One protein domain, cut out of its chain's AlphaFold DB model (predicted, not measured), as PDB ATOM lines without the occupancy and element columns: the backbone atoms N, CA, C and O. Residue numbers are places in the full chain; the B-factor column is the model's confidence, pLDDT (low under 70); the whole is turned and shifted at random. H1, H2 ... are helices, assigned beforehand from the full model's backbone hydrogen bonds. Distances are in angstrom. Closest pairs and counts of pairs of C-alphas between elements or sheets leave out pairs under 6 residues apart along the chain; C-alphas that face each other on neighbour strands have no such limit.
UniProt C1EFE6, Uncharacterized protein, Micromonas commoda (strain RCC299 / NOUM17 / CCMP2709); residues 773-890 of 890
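This is residues 773 to 890 of the 890 residues of an uncharacterized protein of Micromonas commoda (strain RCC299 / NOUM17 / CCMP2709) (UniProt C1EFE6). What does the model look like? The short helix H4 is the core of a cluster of crossed helices, with H1 and H2 packed on one side of it and H5 and H6 on the other. The longest helix, H3, packs on residues 779 to 782 of H1 and 805 to 809 of H2. How is it made up? The printed part has 118 residues, with six named helices, H1 to H6 along the chain, and no named strand: all helix. It is compact, with a radius of gyration of the C-alphas of 13.2 A, and spans 38 by 29 by 24 A.

What does the longest helix touch? H3, residues 825 to 839, touches H2, residues 797 to 809, with 805 to 809 alone of H2; the closest C-alphas, of Val 808 and Ala 832, are 5.2 A apart. Its residues 825 to 829 alone touch H1, residues 779 to 792, closest at the C-alphas of Glu 779 and Ala 825, 5.8 A. Which helix is the hub? H4, residues 843 to 851, touches five helices, among them H2, closest at the C-alphas of Ala 803 and Ala 847, 4.8 A, at a steep tilt of 56 degrees. It touches H5, residues 858 to 871, closest at the C-alphas of Val 846 and Ala 861, 5.2 A, and H6, residues 878 to 888, closest at those of Pro 845 and Val 881, 6.7 A. Are the backbones helical? In H1 to H6 every O i to N i+4 pair is within hydrogen-bond range.

How long are the helices? H3 measures 20.5 A from first to last C-alpha, H5 20.1 A, H1 19.9 A, H2 18.0 A, H6 15.2 A and H4 12.0 A. Where are the anchors? C-alpha 779 begins H1 at (99.023, 85.925, 105.227), and C-alpha 888 ends H6 at (78.028, 68.083, 89.546).

Is there a cut or a long link? The printed part has no cut; H2 to H3 is a long link, residues 810 to 824. Where is confidence low? pLDDT is under 70 at residues 815 to 820, 839 to 841 and 871 to 890.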
ATOM      1  N   CYS A 773      96.781  73.820  93.884       86.44
ATOM      2  CA  CYS A 773      97.299  72.965  94.956       86.44
ATOM      3  C   CYS A 773      98.197  73.707  95.969       86.44
ATOM      4  O   CYS A 773      98.752  73.061  96.854       86.44
ATOM      5  N   SER A 774      98.339  75.036  95.864       86.94
ATOM      6  CA  SER A 774      99.213  75.842  96.737       86.94
ATOM      7  C   SER A 774      98.929  75.674  98.237       86.94
ATOM      8  O   SER A 774      97.782  75.519  98.673       86.94
ATOM      9  N   LEU A 775      99.994  75.731  99.043       86.31
ATOM     10  CA  LEU A 775      99.900  75.673 100.500       86.31
ATOM     11  C   LEU A 775      99.524  77.044 101.082       86.31
ATOM     12  O   LEU A 775      99.982  78.084 100.621       86.31
ATOM     13  N   VAL A 776      98.716  77.036 102.144       88.31
ATOM     14  CA  VAL A 776      98.345  78.240 102.907       88.31
ATOM     15  C   VAL A 776      99.180  78.276 104.185       88.31
ATOM     16  O   VAL A 776      98.897  77.549 105.141       88.31
ATOM     17  N   GLN A 777     100.244  79.079 104.178       83.31
ATOM     18  CA  GLN A 777     101.291  79.070 105.208       83.31
ATOM     19  C   GLN A 777     101.491  80.418 105.914       83.31
ATOM     20  O   GLN A 777     101.801  80.406 107.100       83.31
ATOM     21  N   ASN A 778     101.257  81.541 105.235       84.12
ATOM     22  CA  ASN A 778     101.444  82.934 105.680       84.12
ATOM     23  C   ASN A 778     100.246  83.797 105.213       84.12
ATOM     24  O   ASN A 778      99.394  83.331 104.447       84.12
ATOM     25  N   GLU A 779     100.153  85.063 105.632       83.75
ATOM     26  CA  GLU A 779      99.023  85.925 105.227       83.75
ATOM     27  C   GLU A 779      98.960  86.148 103.698       83.75
ATOM     28  O   GLU A 779      97.876  86.155 103.104       83.75
ATOM     29  N   ARG A 780     100.127  86.215 103.045       83.94
ATOM     30  CA  ARG A 780     100.304  86.340 101.586       83.94
ATOM     31  C   ARG A 780      99.674  85.171 100.810       83.94
ATOM     32  O   ARG A 780      98.913  85.395  99.867       83.94
ATOM     33  N   THR A 781      99.936  83.929 101.215       86.06
ATOM     34  CA  THR A 781      99.362  82.719 100.594       86.06
ATOM     35  C   THR A 781      97.889  82.527 100.948       86.06
ATOM     36  O   THR A 781      97.138  82.032 100.113       86.06
ATOM     37  N   LEU A 782      97.419  82.997 102.110       88.06
ATOM     38  CA  LEU A 782      95.988  83.020 102.439       88.06
ATOM     39  C   LEU A 782      95.190  83.973 101.526       88.06
ATOM     40  O   LEU A 782      94.104  83.619 101.050       88.06
ATOM     41  N   ALA A 783      95.726  85.165 101.247       86.25
ATOM     42  CA  ALA A 783      95.138  86.102 100.290       86.25
ATOM     43  C   ALA A 783      95.169  85.536  98.855       86.25
ATOM     44  O   ALA A 783      94.151  85.550  98.157       86.25
ATOM     45  N   ARG A 784      96.302  84.943  98.447       86.88
ATOM     46  CA  ARG A 784      96.463  84.231  97.164       86.88
ATOM     47  C   ARG A 784      95.420  83.119  97.003       86.88
ATOM     48  O   ARG A 784      94.669  83.136  96.032       86.88
ATOM     49  N   ALA A 785      95.302  82.221  97.981       90.62
ATOM     50  CA  ALA A 785      94.308  81.149  98.015       90.62
ATOM     51  C   ALA A 785      92.872  81.678  97.886       90.62
ATOM     52  O   ALA A 785      92.085  81.145  97.107       90.62
ATOM     53  N   THR A 786      92.545  82.770  98.583       91.81
ATOM     54  CA  THR A 786      91.235  83.431  98.478       91.81
ATOM     55  C   THR A 786      90.944  83.893  97.042       91.81
ATOM     56  O   THR A 786      89.856  83.629  96.527       91.81
ATOM     57  N   ARG A 787      91.915  84.511  96.350       89.44
ATOM     58  CA  ARG A 787      91.763  84.906  94.936       89.44
ATOM     59  C   ARG A 787      91.662  83.698  93.997       89.44
ATOM     60  O   ARG A 787      90.801  83.708  93.119       89.44
ATOM     61  N   VAL A 788      92.483  82.662  94.188       89.94
ATOM     62  CA  VAL A 788      92.438  81.431  93.371       89.94
ATOM     63  C   VAL A 788      91.069  80.756  93.487       89.94
ATOM     64  O   VAL A 788      90.481  80.400  92.468       89.94
ATOM     65  N   VAL A 789      90.511  80.656  94.698       92.94
ATOM     66  CA  VAL A 789      89.160  80.114  94.925       92.94
ATOM     67  C   VAL A 789      88.087  80.988  94.269       92.94
ATOM     68  O   VAL A 789      87.207  80.452  93.601       92.94
ATOM     69  N   ALA A 790      88.172  82.320  94.389       92.19
ATOM     70  CA  ALA A 790      87.214  83.237  93.763       92.19
ATOM     71  C   ALA A 790      87.171  83.087  92.232       92.19
ATOM     72  O   ALA A 790      86.091  83.039  91.645       92.19
ATOM     73  N   VAL A 791      88.337  82.959  91.591       89.38
ATOM     74  CA  VAL A 791      88.445  82.771  90.137       89.38
ATOM     75  C   VAL A 791      87.999  81.368  89.721       89.38
ATOM     76  O   VAL A 791      87.150  81.242  88.840       89.38
ATOM     77  N   ALA A 792      88.507  80.314  90.367       89.25
ATOM     78  CA  ALA A 792      88.229  78.930  89.978       89.25
ATOM     79  C   ALA A 792      86.780  78.481  90.256       89.25
ATOM     80  O   ALA A 792      86.280  77.603  89.554       89.25
ATOM     81  N   ALA A 793      86.100  79.087  91.237       91.25
ATOM     82  CA  ALA A 793      84.678  78.866  91.519       91.25
ATOM     83  C   ALA A 793      83.748  79.953  90.932       91.25
ATOM     84  O   ALA A 793      82.537  79.902  91.147       91.25
ATOM     85  N   GLY A 794      84.288  80.950  90.216       91.94
ATOM     86  CA  GLY A 794      83.511  82.026  89.588       91.94
ATOM     87  C   GLY A 794      82.699  82.891  90.565       91.94
ATOM     88  O   GLY A 794      81.623  83.372  90.207       91.94
ATOM     89  N   CYS A 795      83.172  83.070  91.803       94.31
ATOM     90  CA  CYS A 795      82.402  83.663  92.898       94.31
ATOM     91  C   CYS A 795      83.026  84.948  93.479       94.31
ATOM     92  O   CYS A 795      84.156  85.324  93.182       94.31
ATOM     93  N   GLY A 796      82.273  85.640  94.342       92.25
ATOM     94  CA  GLY A 796      82.756  86.829  95.053       92.25
ATOM     95  C   GLY A 796      83.801  86.509  96.129       92.25
ATOM     96  O   GLY A 796      83.780  85.428  96.719       92.25
ATOM     97  N   GLU A 797      84.680  87.472  96.412       89.75
ATOM     98  CA  GLU A 797      85.820  87.305  97.324       89.75
ATOM     99  C   GLU A 797      85.400  86.902  98.746       89.75
ATOM    100  O   GLU A 797      85.985  85.979  99.302       89.75
ATOM    101  N   ASP A 798      84.329  87.480  99.304       90.06
ATOM    102  CA  ASP A 798      83.808  87.093 100.627       90.06
ATOM    103  C   ASP A 798      83.384  85.614 100.692       90.06
ATOM    104  O   ASP A 798      83.628  84.929 101.687       90.06
ATOM    105  N   ARG A 799      82.776  85.096  99.613       93.12
ATOM    106  CA  ARG A 799      82.353  83.688  99.500       93.12
ATOM    107  C   ARG A 799      83.561  82.766  99.356       93.12
ATOM    108  O   ARG A 799      83.607  81.737 100.025       93.12
ATOM    109  N   ALA A 800      84.554  83.162  98.563       94.25
ATOM    110  CA  ALA A 800      85.815  82.435  98.439       94.25
ATOM    111  C   ALA A 800      86.587  82.395  99.767       94.25
ATOM    112  O   ALA A 800      86.994  81.328 100.217       94.25
ATOM    113  N   LYS A 801      86.704  83.539 100.448       91.94
ATOM    114  CA  LYS A 801      87.339  83.683 101.764       91.94
ATOM    115  C   LYS A 801      86.650  82.811 102.805       91.94
ATOM    116  O   LYS A 801      87.319  82.111 103.561       91.94
ATOM    117  N   MET A 802      85.317  82.794 102.813       91.56
ATOM    118  CA  MET A 802      84.548  81.942 103.715       91.56
ATOM    119  C   MET A 802      84.693  80.448 103.393       91.56
ATOM    120  O   MET A 802      84.760  79.633 104.308       91.56
ATOM    121  N   ALA A 803      84.801  80.077 102.115       94.00
ATOM    122  CA  ALA A 803      85.082  78.702 101.710       94.00
ATOM    123  C   ALA A 803      86.500  78.253 102.110       94.00
ATOM    124  O   ALA A 803      86.657  77.137 102.599       94.00
ATOM    125  N   VAL A 804      87.510  79.128 102.007       93.62
ATOM    126  CA  VAL A 804      88.858  78.872 102.549       93.62
ATOM    127  C   VAL A 804      88.795  78.690 104.069       93.62
ATOM    128  O   VAL A 804      89.293  77.689 104.579       93.62
ATOM    129  N   VAL A 805      88.109  79.574 104.799       92.00
ATOM    130  CA  VAL A 805      87.930  79.441 106.258       92.00
ATOM    131  C   VAL A 805      87.241  78.117 106.625       92.00
ATOM    132  O   VAL A 805      87.766  77.389 107.464       92.00
ATOM    133  N   ARG A 806      86.136  77.743 105.963       91.81
ATOM    134  CA  ARG A 806      85.456  76.445 106.172       91.81
ATOM    135  C   ARG A 806      86.334  75.248 105.813       91.81
ATOM    136  O   ARG A 806      86.344  74.272 106.553       91.81
ATOM    137  N   SER A 807      87.115  75.317 104.736       92.50
ATOM    138  CA  SER A 807      88.033  74.230 104.371       92.50
ATOM    139  C   SER A 807      89.105  73.983 105.444       92.50
ATOM    140  O   SER A 807      89.503  72.840 105.644       92.50
ATOM    141  N   VAL A 808      89.525  75.019 106.182       91.31
ATOM    142  CA  VAL A 808      90.523  74.925 107.265       91.31
ATOM    143  C   VAL A 808      89.907  74.601 108.633       91.31
ATOM    144  O   VAL A 808      90.563  73.965 109.457       91.31
ATOM    145  N   LEU A 809      88.687  75.070 108.916       89.62
ATOM    146  CA  LEU A 809      88.051  74.958 110.239       89.62
ATOM    147  C   LEU A 809      86.970  73.871 110.341       89.62
ATOM    148  O   LEU A 809      86.553  73.559 111.454       89.62
ATOM    149  N   GLY A 810      86.527  73.305 109.218       88.62
ATOM    150  CA  GLY A 810      85.375  72.409 109.154       88.62
ATOM    151  C   GLY A 810      84.032  73.149 109.178       88.62
ATOM    152  O   GLY A 810      83.961  74.378 109.235       88.62
ATOM    153  N   ASP A 811      82.947  72.377 109.123       84.25
ATOM    154  CA  ASP A 811      81.575  72.895 109.012       84.25
ATOM    155  C   ASP A 811      80.939  73.301 110.350       84.25
ATOM    156  O   ASP A 811      79.880  73.924 110.361       84.25
ATOM    157  N   GLU A 812      81.587  72.986 111.477       79.19
ATOM    158  CA  GLU A 812      81.167  73.445 112.809       79.19
ATOM    159  C   GLU A 812      81.390  74.957 113.006       79.19
ATOM    160  O   GLU A 812      80.775  75.568 113.879       79.19
ATOM    161  N   PHE A 813      82.244  75.579 112.184       80.00
ATOM    162  CA  PHE A 813      82.479  77.018 112.210       80.00
ATOM    163  C   PHE A 813      81.274  77.784 111.638       80.00
ATOM    164  O   PHE A 813      81.061  77.813 110.426       80.00
ATOM    165  N   ASP A 814      80.507  78.441 112.513       70.81
ATOM    166  CA  ASP A 814      79.366  79.282 112.139       70.81
ATOM    167  C   ASP A 814      79.783  80.752 111.909       70.81
ATOM    168  O   ASP A 814      80.038  81.466 112.882       70.81
ATOM    169  N   PRO A 815      79.796  81.253 110.656       65.38
ATOM    170  CA  PRO A 815      80.182  82.629 110.345       65.38
ATOM    171  C   PRO A 815      79.054  83.658 110.523       65.38
ATOM    172  O   PRO A 815      79.232  84.828 110.173       65.38
ATOM    173  N   ARG A 816      77.859  83.254 110.978       69.00
ATOM    174  CA  ARG A 816      76.715  84.170 111.116       69.00
ATOM    175  C   ARG A 816      76.963  85.208 112.223       69.00
ATOM    176  O   ARG A 816      77.692  84.931 113.175       69.00
ATOM    177  N   PRO A 817      76.334  86.400 112.171       49.03
ATOM    178  CA  PRO A 817      76.458  87.402 113.231       49.03
ATOM    179  C   PRO A 817      76.011  86.859 114.602       49.03
ATOM    180  O   PRO A 817      74.818  86.710 114.858       49.03
ATOM    181  N   GLY A 818      76.980  86.569 115.476       54.41
ATOM    182  CA  GLY A 818      76.771  85.933 116.784       54.41
ATOM    183  C   GLY A 818      77.428  84.554 116.944       54.41
ATOM    184  O   GLY A 818      77.502  84.075 118.072       54.41
ATOM    185  N   GLY A 819      77.916  83.953 115.855       61.00
ATOM    186  CA  GLY A 819      78.770  82.764 115.859       61.00
ATOM    187  C   GLY A 819      80.248  83.083 116.113       61.00
ATOM    188  O   GLY A 819      80.599  84.162 116.612       61.00
ATOM    189  N   ASP A 820      81.122  82.138 115.768       62.12
ATOM    190  CA  ASP A 820      82.556  82.255 116.019       62.12
ATOM    191  C   ASP A 820      83.212  83.323 115.134       62.12
ATOM    192  O   ASP A 820      82.951  83.463 113.937       62.12
ATOM    193  N   ARG A 821      84.133  84.089 115.726       73.31
ATOM    194  CA  ARG A 821      84.938  85.048 114.964       73.31
ATOM    195  C   ARG A 821      85.976  84.296 114.142       73.31
ATOM    196  O   ARG A 821      86.715  83.481 114.691       73.31
ATOM    197  N   VAL A 822      86.091  84.645 112.857       72.69
ATOM    198  CA  VAL A 822      87.181  84.175 111.988       72.69
ATOM    199  C   VAL A 822      88.520  84.407 112.713       72.69
ATOM    200  O   VAL A 822      88.781  85.542 113.130       72.69
ATOM    201  N   PRO A 823      89.357  83.369 112.909       76.56
ATOM    202  CA  PRO A 823      90.652  83.517 113.562       76.56
ATOM    203  C   PRO A 823      91.561  84.511 112.831       76.56
ATOM    204  O   PRO A 823      91.410  84.748 111.631       76.56
ATOM    205  N   ARG A 824      92.564  85.054 113.535       77.31
ATOM    206  CA  ARG A 824      93.656  85.793 112.878       77.31
ATOM    207  C   ARG A 824      94.314  84.911 111.816       77.31
ATOM    208  O   ARG A 824      94.421  83.700 112.012       77.31
ATOM    209  N   ALA A 825      94.783  85.523 110.733       76.81
ATOM    210  CA  ALA A 825      95.352  84.809 109.595       76.81
ATOM    211  C   ALA A 825      96.517  83.883 109.996       76.81
ATOM    212  O   ALA A 825      96.515  82.728 109.594       76.81
ATOM    213  N   GLU A 826      97.403  84.317 110.898       74.44
ATOM    214  CA  GLU A 826      98.410  83.491 111.595       74.44
ATOM    215  C   GLU A 826      97.848  82.147 112.128       74.44
ATOM    216  O   GLU A 826      98.353  81.065 111.819       74.44
ATOM    217  N   VAL A 827      96.750  82.203 112.893       80.00
ATOM    218  CA  VAL A 827      96.087  81.029 113.493       80.00
ATOM    219  C   VAL A 827      95.424  80.167 112.420       80.00
ATOM    220  O   VAL A 827      95.459  78.937 112.512       80.00
ATOM    221  N   LEU A 828      94.844  80.793 111.394       84.50
ATOM    222  CA  LEU A 828      94.238  80.085 110.269       84.50
ATOM    223  C   LEU A 828      95.304  79.346 109.446       84.50
ATOM    224  O   LEU A 828      95.140  78.160 109.189       84.50
ATOM    225  N   CYS A 829      96.439  79.974 109.136       83.94
ATOM    226  CA  CYS A 829      97.556  79.356 108.413       83.94
ATOM    227  C   CYS A 829      98.269  78.274 109.243       83.94
ATOM    228  O   CYS A 829      98.761  77.282 108.705       83.94
ATOM    229  N   LYS A 830      98.291  78.401 110.578       82.69
ATOM    230  CA  LYS A 830      98.741  77.323 111.473       82.69
ATOM    231  C   LYS A 830      97.810  76.103 111.422       82.69
ATOM    232  O   LYS A 830      98.303  74.978 111.374       82.69
ATOM    233  N   ARG A 831      96.486  76.306 111.379       85.00
ATOM    234  CA  ARG A 831      95.503  75.217 111.203       85.00
ATOM    235  C   ARG A 831      95.514  74.636 109.784       85.00
ATOM    236  O   ARG A 831      95.442  73.424 109.643       85.00
ATOM    237  N   ALA A 832      95.681  75.469 108.758       84.38
ATOM    238  CA  ALA A 832      95.738  75.056 107.355       84.38
ATOM    239  C   ALA A 832      96.889  74.073 107.096       84.38
ATOM    240  O   ALA A 832      96.679  73.019 106.502       84.38
ATOM    241  N   ARG A 833      98.084  74.372 107.628       77.50
ATOM    242  CA  ARG A 833      99.241  73.463 107.591       77.50
ATOM    243  C   ARG A 833      98.991  72.155 108.342       77.50
ATOM    244  O   ARG A 833      99.337  71.097 107.830       77.50
ATOM    245  N   ALA A 834      98.363  72.212 109.521       78.50
ATOM    246  CA  ALA A 834      98.026  71.010 110.286       78.50
ATOM    247  C   ALA A 834      97.034  70.102 109.531       78.50
ATOM    248  O   ALA A 834      97.254  68.897 109.464       78.50
ATOM    249  N   ALA A 835      95.998  70.676 108.911       76.75
ATOM    250  CA  ALA A 835      95.036  69.935 108.095       76.75
ATOM    251  C   ALA A 835      95.684  69.333 106.833       76.75
ATOM    252  O   ALA A 835      95.474  68.161 106.537       76.75
ATOM    253  N   ALA A 836      96.520  70.099 106.122       74.38
ATOM    254  CA  ALA A 836      97.240  69.606 104.945       74.38
ATOM    255  C   ALA A 836      98.176  68.428 105.284       74.38
ATOM    256  O   ALA A 836      98.209  67.439 104.556       74.38
ATOM    257  N   ALA A 837      98.890  68.504 106.414       71.81
ATOM    258  CA  ALA A 837      99.790  67.446 106.873       71.81
ATOM    259  C   ALA A 837      99.061  66.200 107.414       71.81
ATOM    260  O   ALA A 837      99.587  65.095 107.295       71.81
ATOM    261  N   ALA A 838      97.880  66.362 108.021       71.44
ATOM    262  CA  ALA A 838      97.130  65.261 108.629       71.44
ATOM    263  C   ALA A 838      96.201  64.523 107.650       71.44
ATOM    264  O   ALA A 838      95.981  63.324 107.812       71.44
ATOM    265  N   GLU A 839      95.638  65.224 106.662       64.69
ATOM    266  CA  GLU A 839      94.526  64.710 105.847       64.69
ATOM    267  C   GLU A 839      94.854  64.576 104.351       64.69
ATOM    268  O   GLU A 839      94.075  63.977 103.616       64.69
ATOM    269  N   GLY A 840      95.970  65.137 103.868       66.38
ATOM    270  CA  GLY A 840      96.416  65.059 102.465       66.38
ATOM    271  C   GLY A 840      95.562  65.838 101.447       66.38
ATOM    272  O   GLY A 840      96.075  66.276 100.418       66.38
ATOM    273  N   ALA A 841      94.280  66.072 101.734       62.00
ATOM    274  CA  ALA A 841      93.403  66.924 100.942       62.00
ATOM    275  C   ALA A 841      93.826  68.400 101.052       62.00
ATOM    276  O   ALA A 841      93.848  68.990 102.136       62.00
ATOM    277  N   GLY A 842      94.143  69.011  99.908       82.44
ATOM    278  CA  GLY A 842      94.558  70.411  99.842       82.44
ATOM    279  C   GLY A 842      93.451  71.386 100.260       82.44
ATOM    280  O   GLY A 842      92.282  71.219  99.911       82.44
ATOM    281  N   VAL A 843      93.846  72.463 100.941       90.62
ATOM    282  CA  VAL A 843      92.946  73.536 101.407       90.62
ATOM    283  C   VAL A 843      92.232  74.226 100.236       90.62
ATOM    284  O   VAL A 843      91.012  74.372 100.251       90.62
ATOM    285  N   VAL A 844      92.974  74.603  99.189       92.38
ATOM    286  CA  VAL A 844      92.426  75.321  98.024       92.38
ATOM    287  C   VAL A 844      91.445  74.464  97.199       92.38
ATOM    288  O   VAL A 844      90.347  74.956  96.944       92.38
ATOM    289  N   PRO A 845      91.723  73.190  96.842       92.06
ATOM    290  CA  PRO A 845      90.762  72.331  96.141       92.06
ATOM    291  C   PRO A 845      89.441  72.136  96.899       92.06
ATOM    292  O   PRO A 845      88.368  72.272  96.310       92.06
ATOM    293  N   VAL A 846      89.506  71.895  98.214       93.38
ATOM    294  CA  VAL A 846      88.322  71.770  99.085       93.38
ATOM    295  C   VAL A 846      87.531  73.083  99.110       93.38
ATOM    296  O   VAL A 846      86.309  73.080  98.954       93.38
ATOM    297  N   ALA A 847      88.220  74.221  99.231       94.69
ATOM    298  CA  ALA A 847      87.598  75.539  99.178       94.69
ATOM    299  C   ALA A 847      86.960  75.856  97.811       94.69
ATOM    300  O   ALA A 847      85.920  76.507  97.786       94.69
ATOM    301  N   VAL A 848      87.506  75.372  96.687       94.62
ATOM    302  CA  VAL A 848      86.885  75.521  95.355       94.62
ATOM    303  C   VAL A 848      85.555  74.766  95.268       94.62
ATOM    304  O   VAL A 848      84.572  75.345  94.809       94.62
ATOM    305  N   LEU A 849      85.478  73.518  95.749       94.25
ATOM    306  CA  LEU A 849      84.224  72.745  95.725       94.25
ATOM    307  C   LEU A 849      83.141  73.361  96.631       94.25
ATOM    308  O   LEU A 849      81.976  73.438  96.237       94.25
ATOM    309  N   LEU A 850      83.537  73.865  97.806       94.56
ATOM    310  CA  LEU A 850      82.663  74.612  98.719       94.56
ATOM    311  C   LEU A 850      82.193  75.948  98.120       94.56
ATOM    312  O   LEU A 850      81.009  76.278  98.175       94.56
ATOM    313  N   ALA A 851      83.105  76.729  97.535       95.25
ATOM    314  CA  ALA A 851      82.788  78.012  96.908       95.25
ATOM    315  C   ALA A 851      81.933  77.851  95.642       95.25
ATOM    316  O   ALA A 851      81.153  78.750  95.322       95.25
ATOM    317  N   GLY A 852      82.049  76.717  94.950       94.25
ATOM    318  CA  GLY A 852      81.237  76.345  93.793       94.25
ATOM    319  C   GLY A 852      79.860  75.760  94.127       94.25
ATOM    320  O   GLY A 852      79.126  75.451  93.197       94.25
ATOM    321  N   GLU A 853      79.500  75.598  95.412       93.62
ATOM    322  CA  GLU A 853      78.265  74.912  95.862       93.62
ATOM    323  C   GLU A 853      78.121  73.459  95.351       93.62
ATOM    324  O   GLU A 853      77.026  72.900  95.334       93.62
ATOM    325  N   VAL A 854      79.237  72.822  94.980       93.19
ATOM    326  CA  VAL A 854      79.282  71.429  94.494       93.19
ATOM    327  C   VAL A 854      79.286  70.417  95.643       93.19
ATOM    328  O   VAL A 854      78.744  69.324  95.500       93.19
ATOM    329  N   CYS A 855      79.827  70.804  96.798       93.56
ATOM    330  CA  CYS A 855      79.715  70.059  98.050       93.56
ATOM    331  C   CYS A 855      79.041  70.943  99.105       93.56
ATOM    332  O   CYS A 855      79.356  72.132  99.217       93.56
ATOM    333  N   ALA A 856      78.131  70.373  99.893       92.31
ATOM    334  CA  ALA A 856      77.477  71.080 100.988       92.31
ATOM    335  C   ALA A 856      78.406  71.200 102.203       92.31
ATOM    336  O   ALA A 856      78.410  72.244 102.863       92.31
ATOM    337  N   THR A 857      79.210  70.164 102.471       93.25
ATOM    338  CA  THR A 857      80.144  70.084 103.609       93.25
ATOM    339  C   THR A 857      81.612  70.026 103.175       93.25
ATOM    340  O   THR A 857      81.953  69.610 102.066       93.25
ATOM    341  N   ALA A 858      82.513  70.448 104.065       91.75
ATOM    342  CA  ALA A 858      83.954  70.310 103.887       91.75
ATOM    343  C   ALA A 858      84.388  68.834 103.913       91.75
ATOM    344  O   ALA A 858      85.377  68.486 103.273       91.75
ATOM    345  N   ALA A 859      83.635  67.968 104.602       91.38
ATOM    346  CA  ALA A 859      83.836  66.520 104.589       91.38
ATOM    347  C   ALA A 859      83.596  65.919 103.189       91.38
ATOM    348  O   ALA A 859      84.506  65.300 102.640       91.38
ATOM    349  N   GLU A 860      82.437  66.184 102.571       93.31
ATOM    350  CA  GLU A 860      82.138  65.786 101.180       93.31
ATOM    351  C   GLU A 860      83.205  66.299 100.199       93.31
ATOM    352  O   GLU A 860      83.673  65.563  99.332       93.31
ATOM    353  N   ALA A 861      83.628  67.558 100.354       92.69
ATOM    354  CA  ALA A 861      84.646  68.158  99.497       92.69
ATOM    355  C   ALA A 861      86.025  67.485  99.650       92.69
ATOM    356  O   ALA A 861      86.738  67.328  98.660       92.69
ATOM    357  N   ARG A 862      86.404  67.060 100.863       91.06
ATOM    358  CA  ARG A 862      87.640  66.298 101.123       91.06
ATOM    359  C   ARG A 862      87.568  64.885 100.545       91.06
ATOM    360  O   ARG A 862      88.543  64.434  99.944       91.06
ATOM    361  N   GLU A 863      86.423  64.217 100.665       90.44
ATOM    362  CA  GLU A 863      86.181  62.898 100.069       90.44
ATOM    363  C   GLU A 863      86.276  62.957  98.534       90.44
ATOM    364  O   GLU A 863      87.087  62.243  97.949       90.44
ATOM    365  N   ALA A 864      85.578  63.897  97.888       89.88
ATOM    366  CA  ALA A 864      85.619  64.089  96.434       89.88
ATOM    367  C   ALA A 864      87.017  64.480  95.904       89.88
ATOM    368  O   ALA A 864      87.425  64.041  94.827       89.88
ATOM    369  N   VAL A 865      87.783  65.276  96.663       88.06
ATOM    370  CA  VAL A 865      89.193  65.587  96.355       88.06
ATOM    371  C   VAL A 865      90.085  64.342  96.471       88.06
ATOM    372  O   VAL A 865      91.010  64.182  95.677       88.06
ATOM    373  N   THR A 866      89.792  63.441  97.412       86.12
ATOM    374  CA  THR A 866      90.549  62.197  97.634       86.12
ATOM    375  C   THR A 866      90.210  61.120  96.595       86.12
ATOM    376  O   THR A 866      91.116  60.447  96.101       86.12
ATOM    377  N   GLU A 867      88.941  60.999  96.184       85.56
ATOM    378  CA  GLU A 867      88.510  60.180  95.037       85.56
ATOM    379  C   GLU A 867      89.239  60.636  93.764       85.56
ATOM    380  O   GLU A 867      89.943  59.851  93.128       85.56
ATOM    381  N   ALA A 868      89.173  61.936  93.450       82.00
ATOM    382  CA  ALA A 868      89.817  62.506  92.268       82.00
ATOM    383  C   ALA A 868      91.353  62.374  92.278       82.00
ATOM    384  O   ALA A 868      91.963  62.262  91.215       82.00
ATOM    385  N   ALA A 869      91.987  62.368  93.456       75.44
ATOM    386  CA  ALA A 869      93.412  62.072  93.587       75.44
ATOM    387  C   ALA A 869      93.727  60.581  93.386       75.44
ATOM    388  O   ALA A 869      94.772  60.251  92.828       75.44
ATOM    389  N   SER A 870      92.832  59.687  93.811       72.56
ATOM    390  CA  SER A 870      92.993  58.232  93.674       72.56
ATOM    391  C   SER A 870      92.938  57.799  92.206       72.56
ATOM    392  O   SER A 870      93.825  57.078  91.753       72.56
ATOM    393  N   ASP A 871      91.971  58.322  91.443       65.31
ATOM    394  CA  ASP A 871      91.883  58.140  89.984       65.31
ATOM    395  C   ASP A 871      93.100  58.732  89.242       65.31
ATOM    396  O   ASP A 871      93.490  58.250  88.178       65.31
ATOM    397  N   GLY A 872      93.704  59.790  89.799       58.53
ATOM    398  CA  GLY A 872      94.800  60.563  89.210       58.53
ATOM    399  C   GLY A 872      96.220  60.089  89.542       58.53
ATOM    400  O   GLY A 872      97.164  60.842  89.313       58.53
ATOM    401  N   GLY A 873      96.402  58.890  90.110       55.91
ATOM    402  CA  GLY A 873      97.733  58.366  90.470       55.91
ATOM    403  C   GLY A 873      98.269  58.829  91.834       55.91
ATOM    404  O   GLY A 873      99.466  58.740  92.094       55.91
ATOM    405  N   GLY A 874      97.399  59.307  92.726       55.00
ATOM    406  CA  GLY A 874      97.742  59.689  94.100       55.00
ATOM    407  C   GLY A 874      98.056  61.174  94.308       55.00
ATOM    408  O   GLY A 874      98.560  61.536  95.370       55.00
ATOM    409  N   CYS A 875      97.761  62.039  93.332       54.59
ATOM    410  CA  CYS A 875      97.893  63.495  93.447       54.59
ATOM    411  C   CYS A 875      96.571  64.200  93.135       54.59
ATOM    412  O   CYS A 875      95.909  63.883  92.151       54.59
ATOM    413  N   VAL A 876      96.213  65.212  93.933       57.94
ATOM    414  CA  VAL A 876      95.102  66.118  93.599       57.94
ATOM    415  C   VAL A 876      95.493  66.936  92.369       57.94
ATOM    416  O   VAL A 876      96.554  67.557  92.360       57.94
ATOM    417  N   THR A 877      94.630  66.972  91.353       64.69
ATOM    418  CA  THR A 877      94.853  67.761  90.134       64.69
ATOM    419  C   THR A 877      93.678  68.706  89.877       64.69
ATOM    420  O   THR A 877      92.519  68.372  90.125       64.69
ATOM    421  N   GLY A 878      93.950  69.889  89.331       55.78
ATOM    422  CA  GLY A 878      92.953  70.838  88.839       55.78
ATOM    423  C   GLY A 878      92.104  70.277  87.697       55.78
ATOM    424  O   GLY A 878      90.952  70.678  87.544       55.78
ATOM    425  N   GLY A 879      92.625  69.297  86.948       56.78
ATOM    426  CA  GLY A 879      91.844  68.472  86.022       56.78
ATOM    427  C   GLY A 879      90.803  67.617  86.751       56.78
ATOM    428  O   GLY A 879      89.639  67.616  86.363       56.78
ATOM    429  N   GLY A 880      91.189  66.975  87.858       62.44
ATOM    430  CA  GLY A 880      90.293  66.249  88.758       62.44
ATOM    431  C   GLY A 880      89.241  67.160  89.397       62.44
ATOM    432  O   GLY A 880      88.052  66.868  89.302       62.44
ATOM    433  N   VAL A 881      89.644  68.314  89.944       60.50
ATOM    434  CA  VAL A 881      88.715  69.315  90.511       60.50
ATOM    435  C   VAL A 881      87.737  69.821  89.446       60.50
ATOM    436  O   VAL A 881      86.532  69.809  89.681       60.50
ATOM    437  N   ARG A 882      88.205  70.187  88.241       63.69
ATOM    438  CA  ARG A 882      87.329  70.541  87.104       63.69
ATOM    439  C   ARG A 882      86.427  69.376  86.683       63.69
ATOM    440  O   ARG A 882      85.278  69.609  86.320       63.69
ATOM    441  N   GLY A 883      86.911  68.137  86.758       68.75
ATOM    442  CA  GLY A 883      86.140  66.922  86.500       68.75
ATOM    443  C   GLY A 883      85.033  66.679  87.529       68.75
ATOM    444  O   GLY A 883      83.948  66.250  87.152       68.75
ATOM    445  N   VAL A 884      85.262  67.005  88.804       69.44
ATOM    446  CA  VAL A 884      84.228  67.011  89.853       69.44
ATOM    447  C   VAL A 884      83.245  68.160  89.610       69.44
ATOM    448  O   VAL A 884      82.056  67.902  89.440       69.44
ATOM    449  N   LEU A 885      83.713  69.405  89.455       59.94
ATOM    450  CA  LEU A 885      82.852  70.557  89.139       59.94
ATOM    451  C   LEU A 885      81.957  70.289  87.909       59.94
ATOM    452  O   LEU A 885      80.764  70.579  87.930       59.94
ATOM    453  N   SER A 886      82.497  69.676  86.849       61.91
ATOM    454  CA  SER A 886      81.746  69.340  85.631       61.91
ATOM    455  C   SER A 886      80.811  68.129  85.783       61.91
ATOM    456  O   SER A 886      79.792  68.075  85.091       61.91
ATOM    457  N   ARG A 887      81.113  67.185  86.693       63.59
ATOM    458  CA  ARG A 887      80.213  66.075  87.066       63.59
ATOM    459  C   ARG A 887      78.970  66.575  87.811       63.59
ATOM    460  O   ARG A 887      77.888  66.075  87.533       63.59
ATOM    461  N   TYR A 888      79.118  67.557  88.704       51.72
ATOM    462  CA  TYR A 888      78.028  68.083  89.546       51.72
ATOM    463  C   TYR A 888      77.311  69.319  88.968       51.72
ATOM    464  O   TYR A 888      76.238  69.685  89.435       51.72
ATOM    465  N   SER A 889      77.854  69.951  87.923       41.25
ATOM    466  CA  SER A 889      77.215  71.059  87.188       41.25
ATOM    467  C   SER A 889      76.167  70.596  86.145       41.25
ATOM    468  O   SER A 889      75.829  71.366  85.239       41.25
ATOM    469  N   ARG A 890      75.689  69.345  86.210       33.44
ATOM    470  CA  ARG A 890      74.736  68.733  85.263       33.44
ATOM    471  C   ARG A 890      73.598  68.015  85.979       33.44
ATOM    472  O   ARG A 890      72.482  68.077  85.422       33.44
TER     473      ARG A 890